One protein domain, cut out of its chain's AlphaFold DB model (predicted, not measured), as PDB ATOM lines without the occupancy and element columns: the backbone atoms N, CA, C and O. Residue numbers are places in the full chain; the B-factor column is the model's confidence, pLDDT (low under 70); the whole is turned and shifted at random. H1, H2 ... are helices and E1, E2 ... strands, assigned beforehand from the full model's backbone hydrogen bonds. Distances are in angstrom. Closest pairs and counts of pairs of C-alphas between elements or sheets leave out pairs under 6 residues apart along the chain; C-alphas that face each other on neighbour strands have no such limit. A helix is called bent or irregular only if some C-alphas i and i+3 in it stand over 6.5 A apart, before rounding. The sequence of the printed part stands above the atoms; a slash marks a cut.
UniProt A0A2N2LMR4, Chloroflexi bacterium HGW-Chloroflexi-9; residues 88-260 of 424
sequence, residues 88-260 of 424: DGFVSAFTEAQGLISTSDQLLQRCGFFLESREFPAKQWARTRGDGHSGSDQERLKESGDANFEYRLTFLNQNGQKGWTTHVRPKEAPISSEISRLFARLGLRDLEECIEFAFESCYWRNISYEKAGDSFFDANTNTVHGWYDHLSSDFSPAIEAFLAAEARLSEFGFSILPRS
ATOM      1  N   ASP A  88      -5.756  52.699  42.280       95.31
ATOM      2  CA  ASP A  88      -6.494  52.262  43.469       95.31
ATOM      3  C   ASP A  88      -7.726  51.439  43.071       95.31
ATOM      4  O   ASP A  88      -7.964  50.360  43.628       95.31
ATOM      5  N   GLY A  89      -8.457  51.898  42.047       96.25
ATOM      6  CA  GLY A  89      -9.547  51.140  41.442       96.25
ATOM      7  C   GLY A  89      -9.071  49.795  40.895       96.25
ATOM      8  O   GLY A  89      -9.660  48.756  41.215       96.25
ATOM      9  N   PHE A  90      -7.957  49.785  40.153       96.25
ATOM     10  CA  PHE A  90      -7.400  48.554  39.592       96.25
ATOM     11  C   PHE A  90      -6.988  47.559  40.682       96.25
ATOM     12  O   PHE A  90      -7.289  46.375  40.572       96.25
ATOM     13  N   VAL A  91      -6.333  48.008  41.757       95.31
ATOM     14  CA  VAL A  91      -5.915  47.137  42.870       95.31
ATOM     15  C   VAL A  91      -7.125  46.488  43.547       95.31
ATOM     16  O   VAL A  91      -7.082  45.298  43.890       95.31
ATOM     17  N   SER A  92      -8.219  47.237  43.714       95.94
ATOM     18  CA  SER A  92      -9.465  46.687  44.252       95.94
ATOM     19  C   SER A  92     -10.083  45.658  43.302       95.94
ATOM     20  O   SER A  92     -10.419  44.556  43.741       95.94
ATOM     21  N   ALA A  93     -10.186  45.981  42.008       96.00
ATOM     22  CA  ALA A  93     -10.731  45.083  40.992       96.00
ATOM     23  C   ALA A  93      -9.888  43.808  40.834       96.00
ATOM     24  O   ALA A  93     -10.435  42.712  40.758       96.00
ATOM     25  N   PHE A  94      -8.560  43.929  40.869       94.69
ATOM     26  CA  PHE A  94      -7.626  42.806  40.821       94.69
ATOM     27  C   PHE A  94      -7.807  41.865  42.018       94.69
ATOM     28  O   PHE A  94      -7.844  40.647  41.848       94.69
ATOM     29  N   THR A  95      -7.960  42.415  43.227       93.69
ATOM     30  CA  THR A  95      -8.172  41.620  44.448       93.69
ATOM     31  C   THR A  95      -9.483  40.835  44.384       93.69
ATOM     32  O   THR A  95      -9.522  39.657  44.739       93.69
ATOM     33  N   GLU A  96     -10.554  41.469  43.907       95.31
ATOM     34  CA  GLU A  96     -11.852  40.816  43.722       95.31
ATOM     35  C   GLU A  96     -11.790  39.738  42.631       95.31
ATOM     36  O   GLU A  96     -12.192  38.595  42.862       95.31
ATOM     37  N   ALA A  97     -11.212  40.069  41.472       94.69
ATOM     38  CA  ALA A  97     -11.037  39.146  40.359       94.69
ATOM     39  C   ALA A  97     -10.217  37.913  40.758       94.69
ATOM     40  O   ALA A  97     -10.551  36.802  40.359       94.69
ATOM     41  N   GLN A  98      -9.192  38.069  41.600       91.38
ATOM     42  CA  GLN A  98      -8.429  36.938  42.122       91.38
ATOM     43  C   GLN A  98      -9.302  35.976  42.945       91.38
ATOM     44  O   GLN A  98      -9.197  34.760  42.778       91.38
ATOM     45  N   GLY A  99     -10.167  36.494  43.823       92.62
ATOM     46  CA  GLY A  99     -11.090  35.665  44.604       92.62
ATOM     47  C   GLY A  99     -12.096  34.922  43.720       92.62
ATOM     48  O   GLY A  99     -12.348  33.731  43.918       92.62
ATOM     49  N   LEU A 100     -12.614  35.603  42.697       96.06
ATOM     50  CA  LEU A 100     -13.523  35.027  41.705       96.06
ATOM     51  C   LEU A 100     -12.845  33.942  40.856       96.06
ATOM     52  O   LEU A 100     -13.413  32.868  40.673       96.06
ATOM     53  N   ILE A 101     -11.606  34.166  40.406       93.56
ATOM     54  CA  ILE A 101     -10.832  33.172  39.651       93.56
ATOM     55  C   ILE A 101     -10.475  31.969  40.513       93.56
ATOM     56  O   ILE A 101     -10.612  30.843  40.046       93.56
ATOM     57  N   SER A 102     -10.107  32.177  41.778       91.19
ATOM     58  CA  SER A 102      -9.875  31.070  42.709       91.19
ATOM     59  C   SER A 102     -11.138  30.224  42.910       91.19
ATOM     60  O   SER A 102     -11.067  28.997  42.890       91.19
ATOM     61  N   THR A 103     -12.302  30.869  43.030       94.50
ATOM     62  CA  THR A 103     -13.599  30.180  43.121       94.50
ATOM     63  C   THR A 103     -13.907  29.399  41.841       94.50
ATOM     64  O   THR A 103     -14.273  28.225  41.906       94.50
ATOM     65  N   SER A 104     -13.722  30.029  40.678       95.19
ATOM     66  CA  SER A 104     -13.929  29.402  39.370       95.19
ATOM     67  C   SER A 104     -13.033  28.177  39.184       95.19
ATOM     68  O   SER A 104     -13.528  27.104  38.855       95.19
ATOM     69  N   ASP A 105     -11.735  28.305  39.470       91.31
ATOM     70  CA  ASP A 105     -10.753  27.227  39.345       91.31
ATOM     71  C   ASP A 105     -11.118  26.025  40.230       91.31
ATOM     72  O   ASP A 105     -11.189  24.898  39.745       91.31
ATOM     73  N   GLN A 106     -11.473  26.251  41.499       91.25
ATOM     74  CA  GLN A 106     -11.895  25.175  42.408       91.25
ATOM     75  C   GLN A 106     -13.120  24.403  41.896       91.25
ATOM     76  O   GLN A 106     -13.172  23.175  41.993       91.25
ATOM     77  N   LEU A 107     -14.114  25.108  41.355       95.75
ATOM     78  CA  LEU A 107     -15.333  24.501  40.819       95.75
ATOM     79  C   LEU A 107     -15.075  23.773  39.489       95.75
ATOM     80  O   LEU A 107     -15.551  22.652  39.295       95.75
ATOM     81  N   LEU A 108     -14.263  24.355  38.601       93.62
ATOM     82  CA  LEU A 108     -13.844  23.720  37.350       93.62
ATOM     83  C   LEU A 108     -13.067  22.431  37.613       93.62
ATOM     84  O   LEU A 108     -13.366  21.412  36.990       93.62
ATOM     85  N   GLN A 109     -12.135  22.437  38.568       90.06
ATOM     86  CA  GLN A 109     -11.340  21.256  38.915       90.06
ATOM     87  C   GLN A 109     -12.214  20.107  39.428       90.06
ATOM     88  O   GLN A 109     -11.977  18.946  39.084       90.06
ATOM     89  N   ARG A 110     -13.274  20.418  40.188       91.88
ATOM     90  CA  ARG A 110     -14.284  19.431  40.610       91.88
ATOM     91  C   ARG A 110     -15.063  18.856  39.430       91.88
ATOM     92  O   ARG A 110     -15.414  17.685  39.474       91.88
ATOM     93  N   CYS A 111     -15.246  19.632  38.364       93.81
ATOM     94  CA  CYS A 111     -15.824  19.199  37.088       93.81
ATOM     95  C   CYS A 111     -14.812  18.533  36.134       93.81
ATOM     96  O   CYS A 111     -15.161  18.178  35.007       93.81
ATOM     97  N   GLY A 112     -13.542  18.402  36.532       89.06
ATOM     98  CA  GLY A 112     -12.474  17.862  35.686       89.06
ATOM     99  C   GLY A 112     -11.942  18.828  34.626       89.06
ATOM    100  O   GLY A 112     -11.229  18.400  33.712       89.06
ATOM    101  N   PHE A 113     -12.256  20.120  34.722       89.19
ATOM    102  CA  PHE A 113     -11.693  21.193  33.903       89.19
ATOM    103  C   PHE A 113     -10.586  21.924  34.662       89.19
ATOM    104  O   PHE A 113     -10.693  22.167  35.855       89.19
ATOM    105  N   PHE A 114      -9.511  22.279  33.966       85.06
ATOM    106  CA  PHE A 114      -8.333  22.882  34.586       85.06
ATOM    107  C   PHE A 114      -7.956  24.124  33.792       85.06
ATOM    108  O   PHE A 114      -7.773  24.041  32.574       85.06
ATOM    109  N   LEU A 115      -7.863  25.264  34.469       84.56
ATOM    110  CA  LEU A 115      -7.323  26.475  33.868       84.56
ATOM    111  C   LEU A 115      -5.807  26.317  33.700       84.56
ATOM    112  O   LEU A 115      -5.130  25.755  34.555       84.56
ATOM    113  N   GLU A 116      -5.272  26.777  32.570       75.00
ATOM    114  CA  GLU A 116      -3.842  26.649  32.267       75.00
ATOM    115  C   GLU A 116      -2.986  27.494  33.219       75.00
ATOM    116  O   GLU A 116      -2.985  28.720  33.111       75.00
ATOM    117  N   SER A 117      -2.215  26.842  34.088       71.81
ATOM    118  CA  SER A 117      -1.230  27.479  34.970       71.81
ATOM    119  C   SER A 117       0.193  27.022  34.657       71.81
ATOM    120  O   SER A 117       0.412  26.017  33.972       71.81
ATOM    121  N   ARG A 118       1.192  27.744  35.176       64.75
ATOM    122  CA  ARG A 118       2.598  27.308  35.125       64.75
ATOM    123  C   ARG A 118       2.819  25.947  35.787       64.75
ATOM    124  O   ARG A 118       3.609  25.157  35.272       64.75
ATOM    125  N   GLU A 119       2.138  25.677  36.901       56.78
ATOM    126  CA  GLU A 119       2.239  24.402  37.623       56.78
ATOM    127  C   GLU A 119       1.486  23.265  36.921       56.78
ATOM    128  O   GLU A 119       1.939  22.120  36.935       56.78
ATOM    129  N   PHE A 120       0.375  23.582  36.248       56.50
ATOM    130  CA  PHE A 120      -0.443  22.629  35.503       56.50
ATOM    131  C   PHE A 120      -0.606  23.071  34.046       56.50
ATOM    132  O   PHE A 120      -1.671  23.554  33.646       56.50
ATOM    133  N   PRO A 121       0.418  22.862  33.195       56.19
ATOM    134  CA  PRO A 121       0.269  23.116  31.773       56.19
ATOM    135  C   PRO A 121      -0.861  22.230  31.233       56.19
ATOM    136  O   PRO A 121      -0.827  21.003  31.387       56.19
ATOM    137  N   ALA A 122      -1.840  22.838  30.553       49.53
ATOM    138  CA  ALA A 122      -3.095  22.217  30.090       49.53
ATOM    139  C   ALA A 122      -2.924  20.880  29.326       49.53
ATOM    140  O   ALA A 122      -3.856  20.090  29.174       49.53
ATOM    141  N   LYS A 123      -1.706  20.586  28.861       46.44
ATOM    142  CA  LYS A 123      -1.309  19.370  28.145       46.44
ATOM    143  C   LYS A 123      -1.296  18.088  28.983       46.44
ATOM    144  O   LYS A 123      -1.290  17.017  28.379       46.44
ATOM    145  N   GLN A 124      -1.283  18.147  30.318       48.59
ATOM    146  CA  GLN A 124      -1.080  16.935  31.127       48.59
ATOM    147  C   GLN A 124      -2.311  16.010  31.173       48.59
ATOM    148  O   GLN A 124      -2.151  14.794  31.170       48.59
ATOM    149  N   TRP A 125      -3.526  16.565  31.091       49.66
ATOM    150  CA  TRP A 125      -4.791  15.805  31.121       49.66
ATOM    151  C   TRP A 125      -5.571  15.856  29.798       49.66
ATOM    152  O   TRP A 125      -6.621  15.231  29.658       49.66
ATOM    153  N   ALA A 126      -5.066  16.607  28.816       46.66
ATOM    154  CA  ALA A 126      -5.652  16.785  27.490       46.66
ATOM    155  C   ALA A 126      -5.024  15.846  26.448       46.66
ATOM    156  O   ALA A 126      -4.775  16.251  25.307       46.66
ATOM    157  N   ARG A 127      -4.776  14.576  26.804       49.97
ATOM    158  CA  ARG A 127      -4.486  13.527  25.811       49.97
ATOM    159  C   ARG A 127      -5.769  13.207  25.045       49.97
ATOM    160  O   ARG A 127      -6.409  12.184  25.238       49.97
ATOM    161  N   THR A 128      -6.136  14.151  24.193       51.28
ATOM    162  CA  THR A 128      -7.227  14.085  23.232       51.28
ATOM    163  C   THR A 128      -6.669  13.429  21.980       51.28
ATOM    164  O   THR A 128      -5.918  14.045  21.219       51.28
ATOM    165  N   ARG A 129      -6.994  12.156  21.772       52.03
ATOM    166  CA  ARG A 129      -6.827  11.521  20.465       52.03
ATOM    167  C   ARG A 129      -8.213  11.263  19.877       52.03
ATOM    168  O   ARG A 129      -9.137  10.940  20.612       52.03
ATOM    169  N   GLY A 130      -8.348  11.463  18.567       57.56
ATOM    170  CA  GLY A 130      -9.634  11.375  17.874       57.56
ATOM    171  C   GLY A 130     -10.510  12.625  18.019       57.56
ATOM    172  O   GLY A 130     -10.087  13.655  18.556       57.56
ATOM    173  N   ASP A 131     -11.723  12.528  17.485       65.00
ATOM    174  CA  ASP A 131     -12.760  13.567  17.479       65.00
ATOM    175  C   ASP A 131     -13.803  13.382  18.597       65.00
ATOM    176  O   ASP A 131     -14.751  14.154  18.678       65.00
ATOM    177  N   GLY A 132     -13.644  12.367  19.455       60.97
ATOM    178  CA  GLY A 132     -14.554  12.107  20.572       60.97
ATOM    179  C   GLY A 132     -15.980  11.719  20.159       60.97
ATOM    180  O   GLY A 132     -16.850  11.706  21.026       60.97
ATOM    181  N   HIS A 133     -16.220  11.433  18.877       68.69
ATOM    182  CA  HIS A 133     -17.553  11.206  18.303       68.69
ATOM    183  C   HIS A 133     -17.578  10.063  17.281       68.69
ATOM    184  O   HIS A 133     -18.633   9.499  17.013       68.69
ATOM    185  N   SER A 134     -16.426   9.680  16.727       58.38
ATOM    186  CA  SER A 134     -16.307   8.634  15.716       58.38
ATOM    187  C   SER A 134     -15.877   7.287  16.306       58.38
ATOM    188  O   SER A 134     -14.893   6.721  15.853       58.38
ATOM    189  N   GLY A 135     -16.610   6.708  17.261       55.03
ATOM    190  CA  GLY A 135     -16.376   5.327  17.731       55.03
ATOM    191  C   GLY A 135     -17.122   4.270  16.903       55.03
ATOM    192  O   GLY A 135     -18.149   4.582  16.308       55.03
ATOM    193  N   SER A 136     -16.616   3.033  16.827       49.00
ATOM    194  CA  SER A 136     -17.431   1.864  16.428       49.00
ATOM    195  C   SER A 136     -18.213   1.318  17.627       49.00
ATOM    196  O   SER A 136     -19.366   0.935  17.489       49.00
ATOM    197  N   ASP A 137     -17.598   1.384  18.814       60.12
ATOM    198  CA  ASP A 137     -18.218   1.097  20.104       60.12
ATOM    199  C   ASP A 137     -18.322   2.409  20.895       60.12
ATOM    200  O   ASP A 137     -17.340   2.872  21.493       60.12
ATOM    201  N   GLN A 138     -19.501   3.030  20.861       71.25
ATOM    202  CA  GLN A 138     -19.835   4.201  21.669       71.25
ATOM    203  C   GLN A 138     -20.979   3.864  22.618       71.25
ATOM    204  O   GLN A 138     -22.031   3.392  22.196       71.25
ATOM    205  N   GLU A 139     -20.782   4.148  23.899       80.44
ATOM    206  CA  GLU A 139     -21.794   3.953  24.929       80.44
ATOM    207  C   GLU A 139     -22.082   5.283  25.624       80.44
ATOM    208  O   GLU A 139     -21.167   5.943  26.125       80.44
ATOM    209  N   ARG A 140     -23.358   5.683  25.683       86.12
ATOM    210  CA  ARG A 140     -23.793   6.792  26.536       86.12
ATOM    211  C   ARG A 140     -23.877   6.302  27.976       86.12
ATOM    212  O   ARG A 140     -24.684   5.437  28.291       86.12
ATOM    213  N   LEU A 141     -23.072   6.902  28.847       86.25
ATOM    214  CA  LEU A 141     -22.965   6.508  30.251       86.25
ATOM    215  C   LEU A 141     -23.831   7.360  31.176       86.25
ATOM    216  O   LEU A 141     -24.428   6.838  32.115       86.25
ATOM    217  N   LYS A 142     -23.850   8.680  30.962       91.00
ATOM    218  CA  LYS A 142     -24.556   9.629  31.832       91.00
ATOM    219  C   LYS A 142     -25.153  10.786  31.040       91.00
ATOM    220  O   LYS A 142     -24.646  11.170  29.985       91.00
ATOM    221  N   GLU A 143     -26.216  11.347  31.598       95.25
ATOM    222  CA  GLU A 143     -26.949  12.495  31.081       95.25
ATOM    223  C   GLU A 143     -27.379  13.377  32.259       95.25
ATOM    224  O   GLU A 143     -27.879  12.880  33.268       95.25
ATOM    225  N   SER A 144     -27.121  14.681  32.161       96.06
ATOM    226  CA  SER A 144     -27.496  15.671  33.177       96.06
ATOM    227  C   SER A 144     -27.584  17.073  32.559       96.06
ATOM    228  O   SER A 144     -27.386  17.252  31.357       96.06
ATOM    229  N   GLY A 145     -27.909  18.079  33.366       95.69
ATOM    230  CA  GLY A 145     -27.911  19.486  32.972       95.69
ATOM    231  C   GLY A 145     -28.078  20.390  34.190       95.69
ATOM    232  O   GLY A 145     -28.474  19.920  35.256       95.69
ATOM    233  N   ASP A 146     -27.782  21.673  34.025       94.88
ATOM    234  CA  ASP A 146     -27.994  22.723  35.027       94.88
ATOM    235  C   ASP A 146     -28.858  23.861  34.454       94.88
ATOM    236  O   ASP A 146     -29.644  23.629  33.536       94.88
ATOM    237  N   ALA A 147     -28.787  25.074  35.002       91.25
ATOM    238  CA  ALA A 147     -29.553  26.209  34.489       91.25
ATOM    239  C   ALA A 147     -29.185  26.586  33.040       91.25
ATOM    240  O   ALA A 147     -30.085  26.887  32.259       91.25
ATOM    241  N   ASN A 148     -27.903  26.506  32.667       92.94
ATOM    242  CA  ASN A 148     -27.375  27.086  31.430       92.94
ATOM    243  C   ASN A 148     -26.907  26.036  30.411       92.94
ATOM    244  O   ASN A 148     -26.846  26.331  29.217       92.94
ATOM    245  N   PHE A 149     -26.595  24.813  30.848       95.56
ATOM    246  CA  PHE A 149     -25.995  23.784  30.003       95.56
ATOM    247  C   PHE A 149     -26.638  22.404  30.183       95.56
ATOM    248  O   PHE A 149     -27.181  22.048  31.232       95.56
ATOM    249  N   GLU A 150     -26.553  21.604  29.129       96.25
ATOM    250  CA  GLU A 150     -26.817  20.173  29.117       96.25
ATOM    251  C   GLU A 150     -25.495  19.413  28.984       96.25
ATOM    252  O   GLU A 150     -24.594  19.825  28.251       96.25
ATOM    253  N   TYR A 151     -25.387  18.275  29.666       96.62
ATOM    254  CA  TYR A 151     -24.176  17.465  29.714       96.62
ATOM    255  C   TYR A 151     -24.458  16.035  29.277       96.62
ATOM    256  O   TYR A 151     -25.510  15.472  29.601       96.62
ATOM    257  N   ARG A 152     -23.511  15.428  28.563       94.38
ATOM    258  CA  ARG A 152     -23.522  13.996  28.238       94.38
ATOM    259  C   ARG A 152     -22.134  13.412  28.466       94.38
ATOM    260  O   ARG A 152     -21.139  14.044  28.119       94.38
ATOM    261  N   LEU A 153     -22.065  12.216  29.043       92.81
ATOM    262  CA  LEU A 153     -20.827  11.442  29.138       92.81
ATOM    263  C   LEU A 153     -20.933  10.233  28.229       92.81
ATOM    264  O   LEU A 153     -21.834   9.408  28.408       92.81
ATOM    265  N   THR A 154     -19.987  10.093  27.312       89.31
ATOM    266  CA  THR A 154     -19.878   8.905  26.469       89.31
ATOM    267  C   THR A 154     -18.549   8.214  26.689       89.31
ATOM    268  O   THR A 154     -17.543   8.855  26.990       89.31
ATOM    269  N   PHE A 155     -18.539   6.894  26.556       84.25
ATOM    270  CA  PHE A 155     -17.319   6.110  26.457       84.25
ATOM    271  C   PHE A 155     -17.123   5.676  25.015       84.25
ATOM    272  O   PHE A 155     -18.064   5.236  24.358       84.25
ATOM    273  N   LEU A 156     -15.896   5.814  24.532       80.00
ATOM    274  CA  LEU A 156     -15.512   5.468  23.173       80.00
ATOM    275  C   LEU A 156     -14.399   4.442  23.215       80.00
ATOM    276  O   LEU A 156     -13.412   4.606  23.938       80.00
ATOM    277  N   ASN A 157     -14.541   3.422  22.380       74.62
ATOM    278  CA  ASN A 157     -13.502   2.451  22.101       74.62
ATOM    279  C   ASN A 157     -13.311   2.352  20.582       74.62
ATOM    280  O   ASN A 157     -14.185   1.874  19.862       74.62
ATOM    281  N   GLN A 158     -12.167   2.828  20.087       63.41
ATOM    282  CA  GLN A 158     -11.836   2.795  18.662       63.41
ATOM    283  C   GLN A 158     -10.342   2.524  18.457       63.41
ATOM    284  O   GLN A 158      -9.496   3.255  18.966       63.41
ATOM    285  N   ASN A 159      -9.993   1.492  17.680       60.91
ATOM    286  CA  ASN A 159      -8.612   1.206  17.251       60.91
ATOM    287  C   ASN A 159      -7.569   1.209  18.393       60.91
ATOM    288  O   ASN A 159      -6.460   1.727  18.249       60.91
ATOM    289  N   GLY A 160      -7.933   0.658  19.557       61.75
ATOM    290  CA  GLY A 160      -7.067   0.601  20.742       61.75
ATOM    291  C   GLY A 160      -6.978   1.906  21.544       61.75
ATOM    292  O   GLY A 160      -6.263   1.954  22.544       61.75
ATOM    293  N   GLN A 161      -7.707   2.951  21.147       67.38
ATOM    294  CA  GLN A 161      -7.889   4.177  21.917       67.38
ATOM    295  C   GLN A 161      -9.231   4.111  22.632       67.38
ATOM    296  O   GLN A 161     -10.291   4.067  22.011       67.38
ATOM    297  N   LYS A 162      -9.154   4.062  23.958       78.31
ATOM    298  CA  LYS A 162     -10.303   4.072  24.855       78.31
ATOM    299  C   LYS A 162     -10.320   5.389  25.602       78.31
ATOM    300  O   LYS A 162      -9.249   5.900  25.932       78.31
ATOM    301  N   GLY A 163     -11.494   5.922  25.890       83.69
ATOM    302  CA  GLY A 163     -11.605   7.138  26.678       83.69
ATOM    303  C   GLY A 163     -13.034   7.606  26.846       83.69
ATOM    304  O   GLY A 163     -13.956   7.079  26.229       83.69
ATOM    305  N   TRP A 164     -13.194   8.623  27.677       87.69
ATOM    306  CA  TRP A 164     -14.471   9.269  27.920       87.69
ATOM    307  C   TRP A 164     -14.526  10.603  27.208       87.69
ATOM    308  O   TRP A 164     -13.556  11.360  27.244       87.69
ATOM    309  N   THR A 165     -15.669  10.914  26.615       89.94
ATOM    310  CA  THR A 165     -15.961  12.240  26.089       89.94
ATOM    311  C   THR A 165     -17.055  12.880  26.927       89.94
ATOM    312  O   THR A 165     -18.157  12.347  27.043       89.94
ATOM    313  N   THR A 166     -16.737  14.036  27.502       92.44
ATOM    314  CA  THR A 166     -17.722  14.920  28.123       92.44
ATOM    315  C   THR A 166     -18.188  15.906  27.067       92.44
ATOM    316  O   THR A 166     -17.373  16.662  26.532       92.44
ATOM    317  N   HIS A 167     -19.485  15.901  26.789       93.31
ATOM    318  CA  HIS A 167     -20.155  16.853  25.911       93.31
ATOM    319  C   HIS A 167     -20.905  17.870  26.764       93.31
ATOM    320  O   HIS A 167     -21.552  17.509  27.745       93.31
ATOM    321  N   VAL A 168     -20.816  19.130  26.370       94.62
ATOM    322  CA  VAL A 168     -21.399  20.304  27.008       94.62
ATOM    323  C   VAL A 168     -22.153  21.062  25.931       94.62
ATOM    324  O   VAL A 168     -21.574  21.463  24.922       94.62
ATOM    325  N   ARG A 169     -23.443  21.285  26.135       93.69
ATOM    326  CA  ARG A 169     -24.270  22.054  25.216       93.69
ATOM    327  C   ARG A 169     -24.918  23.228  25.950       93.69
ATOM    328  O   ARG A 169     -25.634  22.997  26.916       93.69
ATOM    329  N   PRO A 170     -24.721  24.472  25.497       91.94
ATOM    330  CA  PRO A 170     -25.480  25.621  25.979       91.94
ATOM    331  C   PRO A 170     -26.969  25.475  25.647       91.94
ATOM    332  O   PRO A 170     -27.323  25.167  24.510       91.94
ATOM    333  N   LYS A 171     -27.837  25.713  26.632       90.38
ATOM    334  CA  LYS A 171     -29.298  25.711  26.446       90.38
ATOM    335  C   LYS A 171     -29.777  26.921  25.654       90.38
ATOM    336  O   LYS A 171     -30.741  26.825  24.901       90.38
ATOM    337  N   GLU A 172     -29.089  28.045  25.818       82.25
ATOM    338  CA  GLU A 172     -29.324  29.266  25.059       82.25
ATOM    339  C   GLU A 172     -28.235  29.425  23.995       82.25
ATOM    340  O   GLU A 172     -27.039  29.390  24.292       82.25
ATOM    341  N   ALA A 173     -28.659  29.588  22.742       71.38
ATOM    342  CA  ALA A 173     -27.783  29.822  21.603       71.38
ATOM    343  C   ALA A 173     -28.205  31.108  20.867       71.38
ATOM    344  O   ALA A 173     -29.408  31.361  20.739       71.38
ATOM    345  N   PRO A 174     -27.252  31.899  20.334       77.56
ATOM    346  CA  PRO A 174     -25.801  31.683  20.359       77.56
ATOM    347  C   PRO A 174     -25.163  32.047  21.712       77.56
ATOM    348  O   PRO A 174     -25.638  32.942  22.404       77.56
ATOM    349  N   ILE A 175     -24.050  31.392  22.063       83.69
ATOM    350  CA  ILE A 175     -23.253  31.802  23.229       83.69
ATOM    351  C   ILE A 175     -22.473  33.088  22.957       83.69
ATOM    352  O   ILE A 175     -22.146  33.410  21.813       83.69
ATOM    353  N   SER A 176     -22.127  33.807  24.024       88.38
ATOM    354  CA  SER A 176     -21.318  35.018  23.920       88.38
ATOM    355  C   SER A 176     -19.880  34.730  23.465       88.38
ATOM    356  O   SER A 176     -19.361  33.605  23.551       88.38
ATOM    357  N   SER A 177     -19.206  35.778  22.985       88.50
ATOM    358  CA  SER A 177     -17.797  35.703  22.582       88.50
ATOM    359  C   SER A 177     -16.884  35.340  23.759       88.50
ATOM    360  O   SER A 177     -15.880  34.647  23.594       88.50
ATOM    361  N   GLU A 178     -17.270  35.756  24.960       90.94
ATOM    362  CA  GLU A 178     -16.586  35.538  26.220       90.94
ATOM    363  C   GLU A 178     -16.662  34.068  26.629       90.94
ATOM    364  O   GLU A 178     -15.626  33.462  26.903       90.94
ATOM    365  N   ILE A 179     -17.855  33.463  26.564       91.62
ATOM    366  CA  ILE A 179     -18.036  32.026  26.821       91.62
ATOM    367  C   ILE A 179     -17.251  31.213  25.789       91.62
ATOM    368  O   ILE A 179     -16.532  30.288  26.157       91.62
ATOM    369  N   SER A 180     -17.302  31.593  24.508       89.88
ATOM    370  CA  SER A 180     -16.557  30.902  23.444       89.88
ATOM    371  C   SER A 180     -15.040  30.920  23.690       89.88
ATOM    372  O   SER A 180     -14.359  29.901  23.555       89.88
ATOM    373  N   ARG A 181     -14.490  32.075  24.091       90.75
ATOM    374  CA  ARG A 181     -13.063  32.234  24.428       90.75
ATOM    375  C   ARG A 181     -12.692  31.482  25.706       90.75
ATOM    376  O   ARG A 181     -11.595  30.923  25.777       90.75
ATOM    377  N   LEU A 182     -13.587  31.435  26.691       92.31
ATOM    378  CA  LEU A 182     -13.393  30.651  27.908       92.31
ATOM    379  C   LEU A 182     -13.388  29.153  27.601       92.31
ATOM    380  O   LEU A 182     -12.479  28.451  28.027       92.31
ATOM    381  N   PHE A 183     -14.320  28.660  26.787       91.25
ATOM    382  CA  PHE A 183     -14.351  27.262  26.350       91.25
ATOM    383  C   PHE A 183     -13.060  26.862  25.633       91.25
ATOM    384  O   PHE A 183     -12.478  25.823  25.953       91.25
ATOM    385  N   ALA A 184     -12.545  27.728  24.756       85.94
ATOM    386  CA  ALA A 184     -11.243  27.519  24.132       85.94
ATOM    387  C   ALA A 184     -10.107  27.419  25.169       85.94
ATOM    388  O   ALA A 184      -9.246  26.546  25.046       85.94
ATOM    389  N   ARG A 185     -10.124  28.260  26.216       86.88
ATOM    390  CA  ARG A 185      -9.169  28.191  27.338       86.88
ATOM    391  C   ARG A 185      -9.314  26.902  28.158       86.88
ATOM    392  O   ARG A 185      -8.305  26.354  28.587       86.88
ATOM    393  N   LEU A 186     -10.531  26.387  28.331       87.88
ATOM    394  CA  LEU A 186     -10.805  25.112  29.014       87.88
ATOM    395  C   LEU A 186     -10.465  23.877  28.157       87.88
ATOM    396  O   LEU A 186     -10.618  22.740  28.610       87.88
ATOM    397  N   GLY A 187     -10.015  24.082  26.916       84.81
ATOM    398  CA  GLY A 187      -9.695  23.007  25.980       84.81
ATOM    399  C   GLY A 187     -10.925  22.289  25.421       84.81
ATOM    400  O   GLY A 187     -10.779  21.192  24.873       84.81
ATOM    401  N   LEU A 188     -12.111  22.887  25.552       88.25
ATOM    402  CA  LEU A 188     -13.321  22.422  24.887       88.25
ATOM    403  C   LEU A 188     -13.220  22.711  23.387       88.25
ATOM    404  O   LEU A 188     -12.787  23.785  22.965       88.25
ATOM    405  N   ARG A 189     -13.606  21.729  22.580       85.38
ATOM    406  CA  ARG A 189     -13.674  21.825  21.120       85.38
ATOM    407  C   ARG A 189     -15.126  21.893  20.702       85.38
ATOM    408  O   ARG A 189     -15.940  21.176  21.265       85.38
ATOM    409  N   ASP A 190     -15.440  22.726  19.731       86.38
ATOM    410  CA  ASP A 190     -16.747  22.744  19.100       86.38
ATOM    411  C   ASP A 190     -16.913  21.553  18.146       86.38
ATOM    412  O   ASP A 190     -15.955  21.061  17.538       86.38
ATOM    413  N   LEU A 191     -18.146  21.073  18.044       81.50
ATOM    414  CA  LEU A 191     -18.610  20.199  16.981       81.50
ATOM    415  C   LEU A 191     -19.991  20.685  16.547       81.50
ATOM    416  O   LEU A 191     -20.882  20.821  17.382       81.50
ATOM    417  N   GLU A 192     -20.164  20.941  15.252       77.81
ATOM    418  CA  GLU A 192     -21.419  21.469  14.701       77.81
ATOM    419  C   GLU A 192     -22.566  20.454  14.769       77.81
ATOM    420  O   GLU A 192     -23.696  20.835  15.051       77.81
ATOM    421  N   GLU A 193     -22.263  19.169  14.569       77.06
ATOM    422  CA  GLU A 193     -23.247  18.086  14.543       77.06
ATOM    423  C   GLU A 193     -22.884  17.002  15.566       77.06
ATOM    424  O   GLU A 193     -22.116  16.080  15.283       77.06
ATOM    425  N   CYS A 194     -23.427  17.101  16.781       76.31
ATOM    426  CA  CYS A 194     -23.194  16.115  17.834       76.31
ATOM    427  C   CYS A 194     -24.321  15.081  17.908       76.31
ATOM    428  O   CYS A 194     -25.465  15.413  18.216       76.31
ATOM    429  N   ILE A 195     -23.999  13.797  17.730       74.19
ATOM    430  CA  ILE A 195     -24.985  12.706  17.827       74.19
ATOM    431  C   ILE A 195     -25.659  12.616  19.207       74.19
ATOM    432  O   ILE A 195     -26.808  12.194  19.315       74.19
ATOM    433  N   GLU A 196     -24.966  13.038  20.269       79.44
ATOM    434  CA  GLU A 196     -25.499  12.982  21.635       79.44
ATOM    435  C   GLU A 196     -26.571  14.040  21.895       79.44
ATOM    436  O   GLU A 196     -27.409  13.861  22.778       79.44
ATOM    437  N   PHE A 197     -26.579  15.098  21.085       78.94
ATOM    438  CA  PHE A 197     -27.550  16.185  21.122       78.94
ATOM    439  C   PHE A 197     -28.362  16.251  19.827       78.94
ATOM    440  O   PHE A 197     -28.640  17.331  19.328       78.94
ATOM    441  N   ALA A 198     -28.725  15.097  19.256       75.81
ATOM    442  CA  ALA A 198     -29.576  15.024  18.063       75.81
ATOM    443  C   ALA A 198     -29.073  15.898  16.890       75.81
ATOM    444  O   ALA A 198     -29.856  16.559  16.212       75.81
ATOM    445  N   PHE A 199     -27.756  15.876  16.656       74.88
ATOM    446  CA  PHE A 199     -27.035  16.647  15.633       74.88
ATOM    447  C   PHE A 199     -27.040  18.166  15.840       74.88
ATOM    448  O   PHE A 199     -26.681  18.911  14.934       74.88
ATOM    449  N   GLU A 200     -27.386  18.636  17.035       78.12
ATOM    450  CA  GLU A 200     -27.161  20.020  17.432       78.12
ATOM    451  C   GLU A 200     -25.696  20.229  17.847       78.12
ATOM    452  O   GLU A 200     -24.973  19.284  18.187       78.12
ATOM    453  N   SER A 201     -25.248  21.485  17.824       84.06
ATOM    454  CA  SER A 201     -23.863  21.822  18.145       84.06
ATOM    455  C   SER A 201     -23.535  21.522  19.605       84.06
ATOM    456  O   SER A 201     -24.305  21.883  20.501       84.06
ATOM    457  N   CYS A 202     -22.360  20.952  19.860       88.94
ATOM    458  CA  CYS A 202     -21.846  20.739  21.208       88.94
ATOM    459  C   CYS A 202     -20.418  21.267  21.366       88.94
ATOM    460  O   CYS A 202     -19.688  21.485  20.399       88.94
ATOM    461  N   TYR A 203     -20.012  21.422  22.619       92.12
ATOM    462  CA  TYR A 203     -18.628  21.582  23.023       92.12
ATOM    463  C   TYR A 203     -18.182  20.326  23.745       92.12
ATOM    464  O   TYR A 203     -18.898  19.810  24.595       92.12
ATOM    465  N   TRP A 204     -16.998  19.816  23.446       90.06
ATOM    466  CA  TRP A 204     -16.580  18.528  23.973       90.06
ATOM    467  C   TRP A 204     -15.108  18.490  24.346       90.06
ATOM    468  O   TRP A 204     -14.267  19.241  23.843       90.06
ATOM    469  N   ARG A 205     -14.792  17.556  25.237       87.75
ATOM    470  CA  ARG A 205     -13.426  17.187  25.595       87.75
ATOM    471  C   ARG A 205     -13.347  15.685  25.810       87.75
ATOM    472  O   ARG A 205     -14.237  15.096  26.414       87.75
ATOM    473  N   ASN A 206     -12.245  15.085  25.364       85.31
ATOM    474  CA  ASN A 206     -11.953  13.671  25.574       85.31
ATOM    475  C   ASN A 206     -10.823  13.460  26.593       85.31
ATOM    476  O   ASN A 206      -9.837  14.206  26.614       85.31
ATOM    477  N   ILE A 207     -10.979  12.430  27.420       82.75
ATOM    478  CA  ILE A 207     -10.014  11.963  28.411       82.75
ATOM    479  C   ILE A 207      -9.690  10.508  28.081       82.75
ATOM    480  O   ILE A 207     -10.560   9.639  28.146       82.75
ATOM    481  N   SER A 208      -8.431  10.242  27.727       81.81
ATOM    482  CA  SER A 208      -7.964   8.885  27.436       81.81
ATOM    483  C   SER A 208      -8.080   7.982  28.669       81.81
ATOM    484  O   SER A 208      -7.805   8.396  29.795       81.81
ATOM    485  N   TYR A 209      -8.441   6.726  28.441       78.62
ATOM    486  CA  TYR A 209      -8.366   5.653  29.420       78.62
ATOM    487  C   TYR A 209      -6.901   5.361  29.742       78.62
ATOM    488  O   TYR A 209      -6.114   5.035  28.850       78.62
ATOM    489  N   GLU A 210      -6.542   5.444  31.019       72.44
ATOM    490  CA  GLU A 210      -5.219   5.082  31.513       72.44
ATOM    491  C   GLU A 210      -5.365   3.960  32.546       72.44
ATOM    492  O   GLU A 210      -6.125   4.068  33.509       72.44
ATOM    493  N   LYS A 211      -4.643   2.855  32.322       65.25
ATOM    494  CA  LYS A 211      -4.562   1.737  33.267       65.25
ATOM    495  C   LYS A 211      -3.385   1.990  34.207       65.25
ATOM    496  O   LYS A 211      -2.241   1.932  33.754       65.25
ATOM    497  N   ALA A 212      -3.635   2.258  35.485       51.06
ATOM    498  CA  ALA A 212      -2.582   2.478  36.470       51.06
ATOM    499  C   ALA A 212      -2.344   1.212  37.316       51.06
ATOM    500  O   ALA A 212      -2.782   1.118  38.446       51.06
ATOM    501  N   GLY A 213      -1.609   0.225  36.794       51.03
ATOM    502  CA  GLY A 213      -1.212  -0.970  37.564       51.03
ATOM    503  C   GLY A 213      -2.057  -2.228  37.314       51.03
ATOM    504  O   GLY A 213      -2.756  -2.338  36.303       51.03
ATOM    505  N   ASP A 214      -1.919  -3.219  38.205       41.19
ATOM    506  CA  ASP A 214      -2.424  -4.592  38.021       41.19
ATOM    507  C   ASP A 214      -3.841  -4.843  38.572       41.19
ATOM    508  O   ASP A 214      -4.393  -5.922  38.343       41.19
ATOM    509  N   SER A 215      -4.475  -3.877  39.250       41.19
ATOM    510  CA  SER A 215      -5.848  -4.046  39.746       41.19
ATOM    511  C   SER A 215      -6.903  -3.492  38.776       41.19
ATOM    512  O   SER A 215      -6.713  -2.483  38.099       41.19
ATOM    513  N   PHE A 216      -8.057  -4.165  38.720       33.75
ATOM    514  CA  PHE A 216      -9.240  -3.756  37.947       33.75
ATOM    515  C   PHE A 216      -9.831  -2.406  38.413       33.75
ATOM    516  O   PHE A 216     -10.568  -1.773  37.661       33.75
ATOM    517  N   PHE A 217      -9.491  -1.952  39.626       34.03
ATOM    518  CA  PHE A 217      -9.990  -0.714  40.233       34.03
ATOM    519  C   PHE A 217      -9.053   0.494  40.056       34.03
ATOM    520  O   PHE A 217      -9.447   1.605  40.408       34.03
ATOM    521  N   ASP A 218      -7.870   0.317  39.454       48.91
ATOM    522  CA  ASP A 218      -6.871   1.383  39.272       48.91
ATOM    523  C   ASP A 218      -6.930   2.052  37.880       48.91
ATOM    524  O   ASP A 218      -5.915   2.398  37.273       48.91
ATOM    525  N   ALA A 219      -8.129   2.221  37.324       59.44
ATOM    526  CA  ALA A 219      -8.343   3.026  36.121       59.44
ATOM    527  C   ALA A 219      -8.838   4.430  36.500       59.44
ATOM    528  O   ALA A 219      -9.554   4.600  37.487       59.44
ATOM    529  N   ASN A 220      -8.555   5.435  35.668       76.62
ATOM    530  CA  ASN A 220      -9.076   6.801  35.842       76.62
ATOM    531  C   ASN A 220     -10.614   6.925  35.690       76.62
ATOM    532  O   ASN A 220     -11.156   8.027  35.755       76.62
ATOM    533  N   THR A 221     -11.332   5.805  35.554       80.94
ATOM    534  CA  THR A 221     -12.795   5.713  35.458       80.94
ATOM    535  C   THR A 221     -13.515   6.422  36.604       80.94
ATOM    536  O   THR A 221     -14.355   7.281  36.351       80.94
ATOM    537  N   ASN A 222     -13.191   6.100  37.864       81.94
ATOM    538  CA  ASN A 222     -13.881   6.693  39.020       81.94
ATOM    539  C   ASN A 222     -13.682   8.210  39.071       81.94
ATOM    540  O   ASN A 222     -14.609   8.946  39.397       81.94
ATOM    541  N   THR A 223     -12.491   8.673  38.692       85.25
ATOM    542  CA  THR A 223     -12.163  10.095  38.597       85.25
ATOM    543  C   THR A 223     -13.028  10.793  37.551       85.25
ATOM    544  O   THR A 223     -13.659  11.795  37.868       85.25
ATOM    545  N   VAL A 224     -13.132  10.245  36.335       87.50
ATOM    546  CA  VAL A 224     -13.961  10.838  35.271       87.50
ATOM    547  C   VAL A 224     -15.444  10.840  35.639       87.50
ATOM    548  O   VAL A 224     -16.134  11.835  35.427       87.50
ATOM    549  N   HIS A 225     -15.940   9.747  36.221       88.75
ATOM    550  CA  HIS A 225     -17.329   9.670  36.663       88.75
ATOM    551  C   HIS A 225     -17.628  10.676  37.779       88.75
ATOM    552  O   HIS A 225     -18.674  11.318  37.707       88.75
ATOM    553  N   GLY A 226     -16.720  10.832  38.749       87.88
ATOM    554  CA  GLY A 226     -16.845  11.812  39.829       87.88
ATOM    555  C   GLY A 226     -16.785  13.254  39.328       87.88
ATOM    556  O   GLY A 226     -17.590  14.075  39.753       87.88
ATOM    557  N   TRP A 227     -15.911  13.553  38.361       93.88
ATOM    558  CA  TRP A 227     -15.890  14.856  37.692       93.88
ATOM    559  C   TRP A 227     -17.213  15.175  37.001       93.88
ATOM    560  O   TRP A 227     -17.741  16.275  37.144       93.88
ATOM    561  N   TYR A 228     -17.780  14.202  36.287       94.62
ATOM    562  CA  TYR A 228     -19.070  14.382  35.629       94.62
ATOM    563  C   TYR A 228     -20.203  14.664  36.626       94.62
ATOM    564  O   TYR A 228     -21.065  15.499  36.356       94.62
ATOM    565  N   ASP A 229     -20.200  13.996  37.784       94.69
ATOM    566  CA  ASP A 229     -21.249  14.145  38.804       94.69
ATOM    567  C   ASP A 229     -21.307  15.555  39.413       94.69
ATOM    568  O   ASP A 229     -22.339  15.948  39.955       94.69
ATOM    569  N   HIS A 230     -20.236  16.340  39.276       96.50
ATOM    570  CA  HIS A 230     -20.180  17.735  39.706       96.50
ATOM    571  C   HIS A 230     -20.668  18.743  38.656       96.50
ATOM    572  O   HIS A 230     -20.970  19.880  39.017       96.50
ATOM    573  N   LEU A 231     -20.795  18.361  37.377       96.81
ATOM    574  CA  LEU A 231     -21.125  19.310  36.302       96.81
ATOM    575  C   LEU A 231     -22.426  20.070  36.559       96.81
ATOM    576  O   LEU A 231     -22.469  21.284  36.392       96.81
ATOM    577  N   SER A 232     -23.474  19.374  37.007       96.12
ATOM    578  CA  SER A 232     -24.786  19.987  37.223       96.12
ATOM    579  C   SER A 232     -24.845  20.943  38.418       96.12
ATOM    580  O   SER A 232     -25.771  21.747  38.488       96.12
ATOM    581  N   SER A 233     -23.898  20.861  39.362       96.50
ATOM    582  CA  SER A 233     -23.846  21.754  40.525       96.50
ATOM    583  C   SER A 233     -22.805  22.861  40.390       96.50
ATOM    584  O   SER A 233     -23.020  23.950  40.915       96.50
ATOM    585  N   ASP A 234     -21.686  22.593  39.712       97.81
ATOM    586  CA  ASP A 234     -20.481  23.415  39.830       97.81
ATOM    587  C   ASP A 234     -20.088  24.122  38.519       97.81
ATOM    588  O   ASP A 234     -19.440  25.168  38.579       97.81
ATOM    589  N   PHE A 235     -20.484  23.620  37.339       97.31
ATOM    590  CA  PHE A 235     -19.984  24.150  36.061       97.31
ATOM    591  C   PHE A 235     -20.562  25.530  35.713       97.31
ATOM    592  O   PHE A 235     -19.791  26.445  35.432       97.31
ATOM    593  N   SER A 236     -21.882  25.742  35.782       96.62
ATOM    594  CA  SER A 236     -22.443  27.092  35.584       96.62
ATOM    595  C   SER A 236     -21.887  28.131  36.571       96.62
ATOM    596  O   SER A 236     -21.371  29.148  36.105       96.62
ATOM    597  N   PRO A 237     -21.870  27.881  37.900       98.06
ATOM    598  CA  PRO A 237     -21.270  28.816  38.854       98.06
ATOM    599  C   PRO A 237     -19.781  29.093  38.595       98.06
ATOM    600  O   PRO A 237     -19.316  30.216  38.793       98.06
ATOM    601  N   ALA A 238     -19.027  28.098  38.114       97.38
ATOM    602  CA  ALA A 238     -17.641  28.287  37.697       97.38
ATOM    603  C   ALA A 238     -17.499  29.282  36.536       97.38
ATOM    604  O   ALA A 238     -16.638  30.166  36.587       97.38
ATOM    605  N   ILE A 239     -18.314  29.123  35.488       96.69
ATOM    606  CA  ILE A 239     -18.316  30.009  34.317       96.69
ATOM    607  C   ILE A 239     -18.728  31.426  34.731       96.69
ATOM    608  O   ILE A 239     -18.053  32.386  34.367       96.69
ATOM    609  N   GLU A 240     -19.775  31.564  35.544       96.94
ATOM    610  CA  GLU A 240     -20.251  32.855  36.054       96.94
ATOM    611  C   GLU A 240     -19.176  33.590  36.864       96.94
ATOM    612  O   GLU A 240     -18.914  34.767  36.615       96.94
ATOM    613  N   ALA A 241     -18.486  32.895  37.777       97.62
ATOM    614  CA  ALA A 241     -17.391  33.481  38.550       97.62
ATOM    615  C   ALA A 241     -16.221  33.936  37.656       97.62
ATOM    616  O   ALA A 241     -15.668  35.016  37.871       97.62
ATOM    617  N   PHE A 242     -15.868  33.161  36.622       97.00
ATOM    618  CA  PHE A 242     -14.827  33.561  35.670       97.00
ATOM    619  C   PHE A 242     -15.225  34.821  34.895       97.00
ATOM    620  O   PHE A 242     -14.432  35.754  34.765       97.00
ATOM    621  N   LEU A 243     -16.454  34.859  34.374       96.50
ATOM    622  CA  LEU A 243     -16.953  35.995  33.598       96.50
ATOM    623  C   LEU A 243     -17.102  37.253  34.459       96.50
ATOM    624  O   LEU A 243     -16.818  38.348  33.980       96.50
ATOM    625  N   ALA A 244     -17.467  37.107  35.735       97.62
ATOM    626  CA  ALA A 244     -17.461  38.213  36.687       97.62
ATOM    627  C   ALA A 244     -16.045  38.782  36.883       97.62
ATOM    628  O   ALA A 244     -15.873  40.000  36.890       97.62
ATOM    629  N   ALA A 245     -15.019  37.927  36.973       96.88
ATOM    630  CA  ALA A 245     -13.630  38.377  37.059       96.88
ATOM    631  C   ALA A 245     -13.171  39.109  35.785       96.88
ATOM    632  O   ALA A 245     -12.567  40.177  35.884       96.88
ATOM    633  N   GLU A 246     -13.485  38.572  34.598       96.25
ATOM    634  CA  GLU A 246     -13.212  39.238  33.312       96.25
ATOM    635  C   GLU A 246     -13.882  40.614  33.258       96.25
ATOM    636  O   GLU A 246     -13.221  41.592  32.917       96.25
ATOM    637  N   ALA A 247     -15.157  40.714  33.651       96.12
ATOM    638  CA  ALA A 247     -15.887  41.977  33.659       96.12
ATOM    639  C   ALA A 247     -15.174  43.029  34.526       96.12
ATOM    640  O   ALA A 247     -14.887  44.120  34.033       96.12
ATOM    641  N   ARG A 248     -14.783  42.670  35.758       96.44
ATOM    642  CA  ARG A 248     -14.052  43.568  36.672       96.44
ATOM    643  C   ARG A 248     -12.738  44.083  36.097       96.44
ATOM    644  O   ARG A 248     -12.396  45.245  36.277       96.44
ATOM    645  N   LEU A 249     -11.986  43.219  35.427       95.75
ATOM    646  CA  LEU A 249     -10.676  43.570  34.877       95.75
ATOM    647  C   LEU A 249     -10.793  44.351  33.559       95.75
ATOM    648  O   LEU A 249      -9.958  45.214  33.275       95.75
ATOM    649  N   SER A 250     -11.854  44.097  32.789       94.75
ATOM    650  CA  SER A 250     -12.133  44.781  31.524       94.75
ATOM    651  C   SER A 250     -12.450  46.267  31.693       94.75
ATOM    652  O   SER A 250     -12.120  47.052  30.804       94.75
ATOM    653  N   GLU A 251     -12.974  46.674  32.857       95.31
ATOM    654  CA  GLU A 251     -13.164  48.086  33.233       95.31
ATOM    655  C   GLU A 251     -11.847  48.886  33.174       95.31
ATOM    656  O   GLU A 251     -11.861  50.080  32.889       95.31
ATOM    657  N   PHE A 252     -10.706  48.212  33.363       95.06
ATOM    658  CA  PHE A 252      -9.360  48.794  33.333       95.06
ATOM    659  C   PHE A 252      -8.587  48.451  32.049       95.06
ATOM    660  O   PHE A 252      -7.373  48.639  31.981       95.06
ATOM    661  N   GLY A 253      -9.267  47.922  31.024       92.75
ATOM    662  CA  GLY A 253      -8.662  47.579  29.735       92.75
ATOM    663  C   GLY A 253      -7.863  46.270  29.720       92.75
ATOM    664  O   GLY A 253      -7.137  46.010  28.756       92.75
ATOM    665  N   PHE A 254      -7.995  45.429  30.749       94.31
ATOM    666  CA  PHE A 254      -7.350  44.117  30.801       94.31
ATOM    667  C   PHE A 254      -8.325  42.981  30.476       94.31
ATOM    668  O   PHE A 254      -9.523  43.086  30.700       94.31
ATOM    669  N   SER A 255      -7.802  41.867  29.962       93.12
ATOM    670  CA  SER A 255      -8.591  40.668  29.653       93.12
ATOM    671  C   SER A 255      -7.797  39.432  30.055       93.12
ATOM    672  O   SER A 255      -6.626  39.311  29.697       93.12
ATOM    673  N   ILE A 256      -8.426  38.525  30.797       92.38
ATOM    674  CA  ILE A 256      -7.878  37.210  31.173       92.38
ATOM    675  C   ILE A 256      -8.249  36.127  30.152       92.38
ATOM    676  O   ILE A 256      -7.641  35.048  30.089       92.38
ATOM    677  N   LEU A 257      -9.233  36.416  29.304       90.56
ATOM    678  CA  LEU A 257      -9.585  35.577  28.171       90.56
ATOM    679  C   LEU A 257      -8.481  35.613  27.099       90.56
ATOM    680  O   LEU A 257      -7.924  36.673  26.800       90.56
ATOM    681  N   PRO A 258      -8.179  34.479  26.443       80.25
ATOM    682  CA  PRO A 258      -7.199  34.452  25.361       80.25
ATOM    683  C   PRO A 258      -7.615  35.436  24.265       80.25
ATOM    684  O   PRO A 258      -8.804  35.560  23.964       80.25
ATOM    685  N   ARG A 259      -6.664  36.166  23.672       72.50
ATOM    686  CA  ARG A 259      -6.965  37.031  22.520       72.50
ATOM    687  C   ARG A 259      -7.607  36.180  21.427       72.50
ATOM    688  O   ARG A 259      -7.171  35.050  21.216       72.50
ATOM    689  N   SER A 260      -8.641  36.704  20.766       56.91
ATOM    690  CA  SER A 260      -9.189  36.062  19.573       56.91
ATOM    691  C   SER A 260      -8.031  35.848  18.610       56.91
ATOM    692  O   SER A 260      -7.350  36.779  18.184       56.91
TER     693      SER A 260
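Overview. This is residues 88 to 260 of the 424 residues of a protein of Chloroflexi bacterium HGW-Chloroflexi-9 (UniProt A0A2N2LMR4). A strongly twisted sheet of five antiparallel strands has the helix arm H3a lying along one face, and beyond that end H1 and the arm H3b run side by side, opposite ways, making much of the length. Short H2 sits on the same face as H3a. The printed part has 173 residues, in the order H1 E1 E2 E3 H2 E4 E5 H3; the sheet's order is E1 E2 E3 E5 E4, and the class is mixed, helices and strands. The whole is compact, with a radius of gyration of the C-alphas of 17.0 A and spans of 56 by 37 by 27 A.

Arrangement. Start with H1, residues 88 to 110, which is not on the sheet. A meander follows, each strand the antiparallel neighbour of the one before: E1, residues 137 to 145, E2, residues 149 to 158, and E3, residues 161 to 170. Look for N 153 and O 142 at 2.9 A, and N 165 and O 154 at 2.8 A. H2, residues 177 to 185, leads to the hairpin of E4, residues 189 to 194, and E5, residues 200 to 208, where N 191 and O 202 are 2.8 A apart. E5 bends by 53 degrees at residue 203 and is antiparallel to E3, with N 205 and O 166 at 3.0 A. E3, H2 and E4 form a split strand-helix-strand unit, two strands of one sheet that are not neighbours, with H2 between them along the chain and E5 between them in the sheet; its crossover is right-handed. H3, residues 221 to 250, was assigned as one helix by its hydrogen bonds but is bent, C-alphas 233 and 236 being 7.4 A apart; its arms are H3a, residues 221 to 233, and H3b, residues 236 to 250. H3a is irregular, with C-alphas 229 and 232 at 7.0 A. H3a runs along the strands at a height over the sheet of 8.8 A, 2 degrees from E2 on the local plane; its closest C-alphas to E2 are Tyr 228 and Leu 153, 7.3 A. H2 and H3a are on the same face of the sheet, which gives two layers, helices on one face of a sheet. H1 and H3b touch at a shallow tilt of 21 degrees, opposite ways, closest at the C-alphas of Ser 104 and Ala 238, 4.2 A. Every O i to N i+4 pair is within hydrogen-bond range in H1, H2 and H3b, but 5 of 9 in H3a.

Along the chain. Find C-alpha 88 at (-6.494, 52.262, 43.469); from there H1 runs 33.9 A to C-alpha 110. E1 spans 24.4 A, E2 27.7 A, E3 28.0 A and E5 24.3 A. H3b ends at C-alpha 250, (-12.133, 44.781, 31.524).

Size, cuts and confidence. The C-alphas farthest apart are those of Asp 88 and Ser 136, 58.2 A. The printed part has no cut. The links from H1 to E1, 26 residues, and E5 to H3, 12 residues, are long. Confidence is under 70 at residues 118 to 137, 158 to 161, 211 to 219 and 260; the mean pLDDT of the printed part is 82.3.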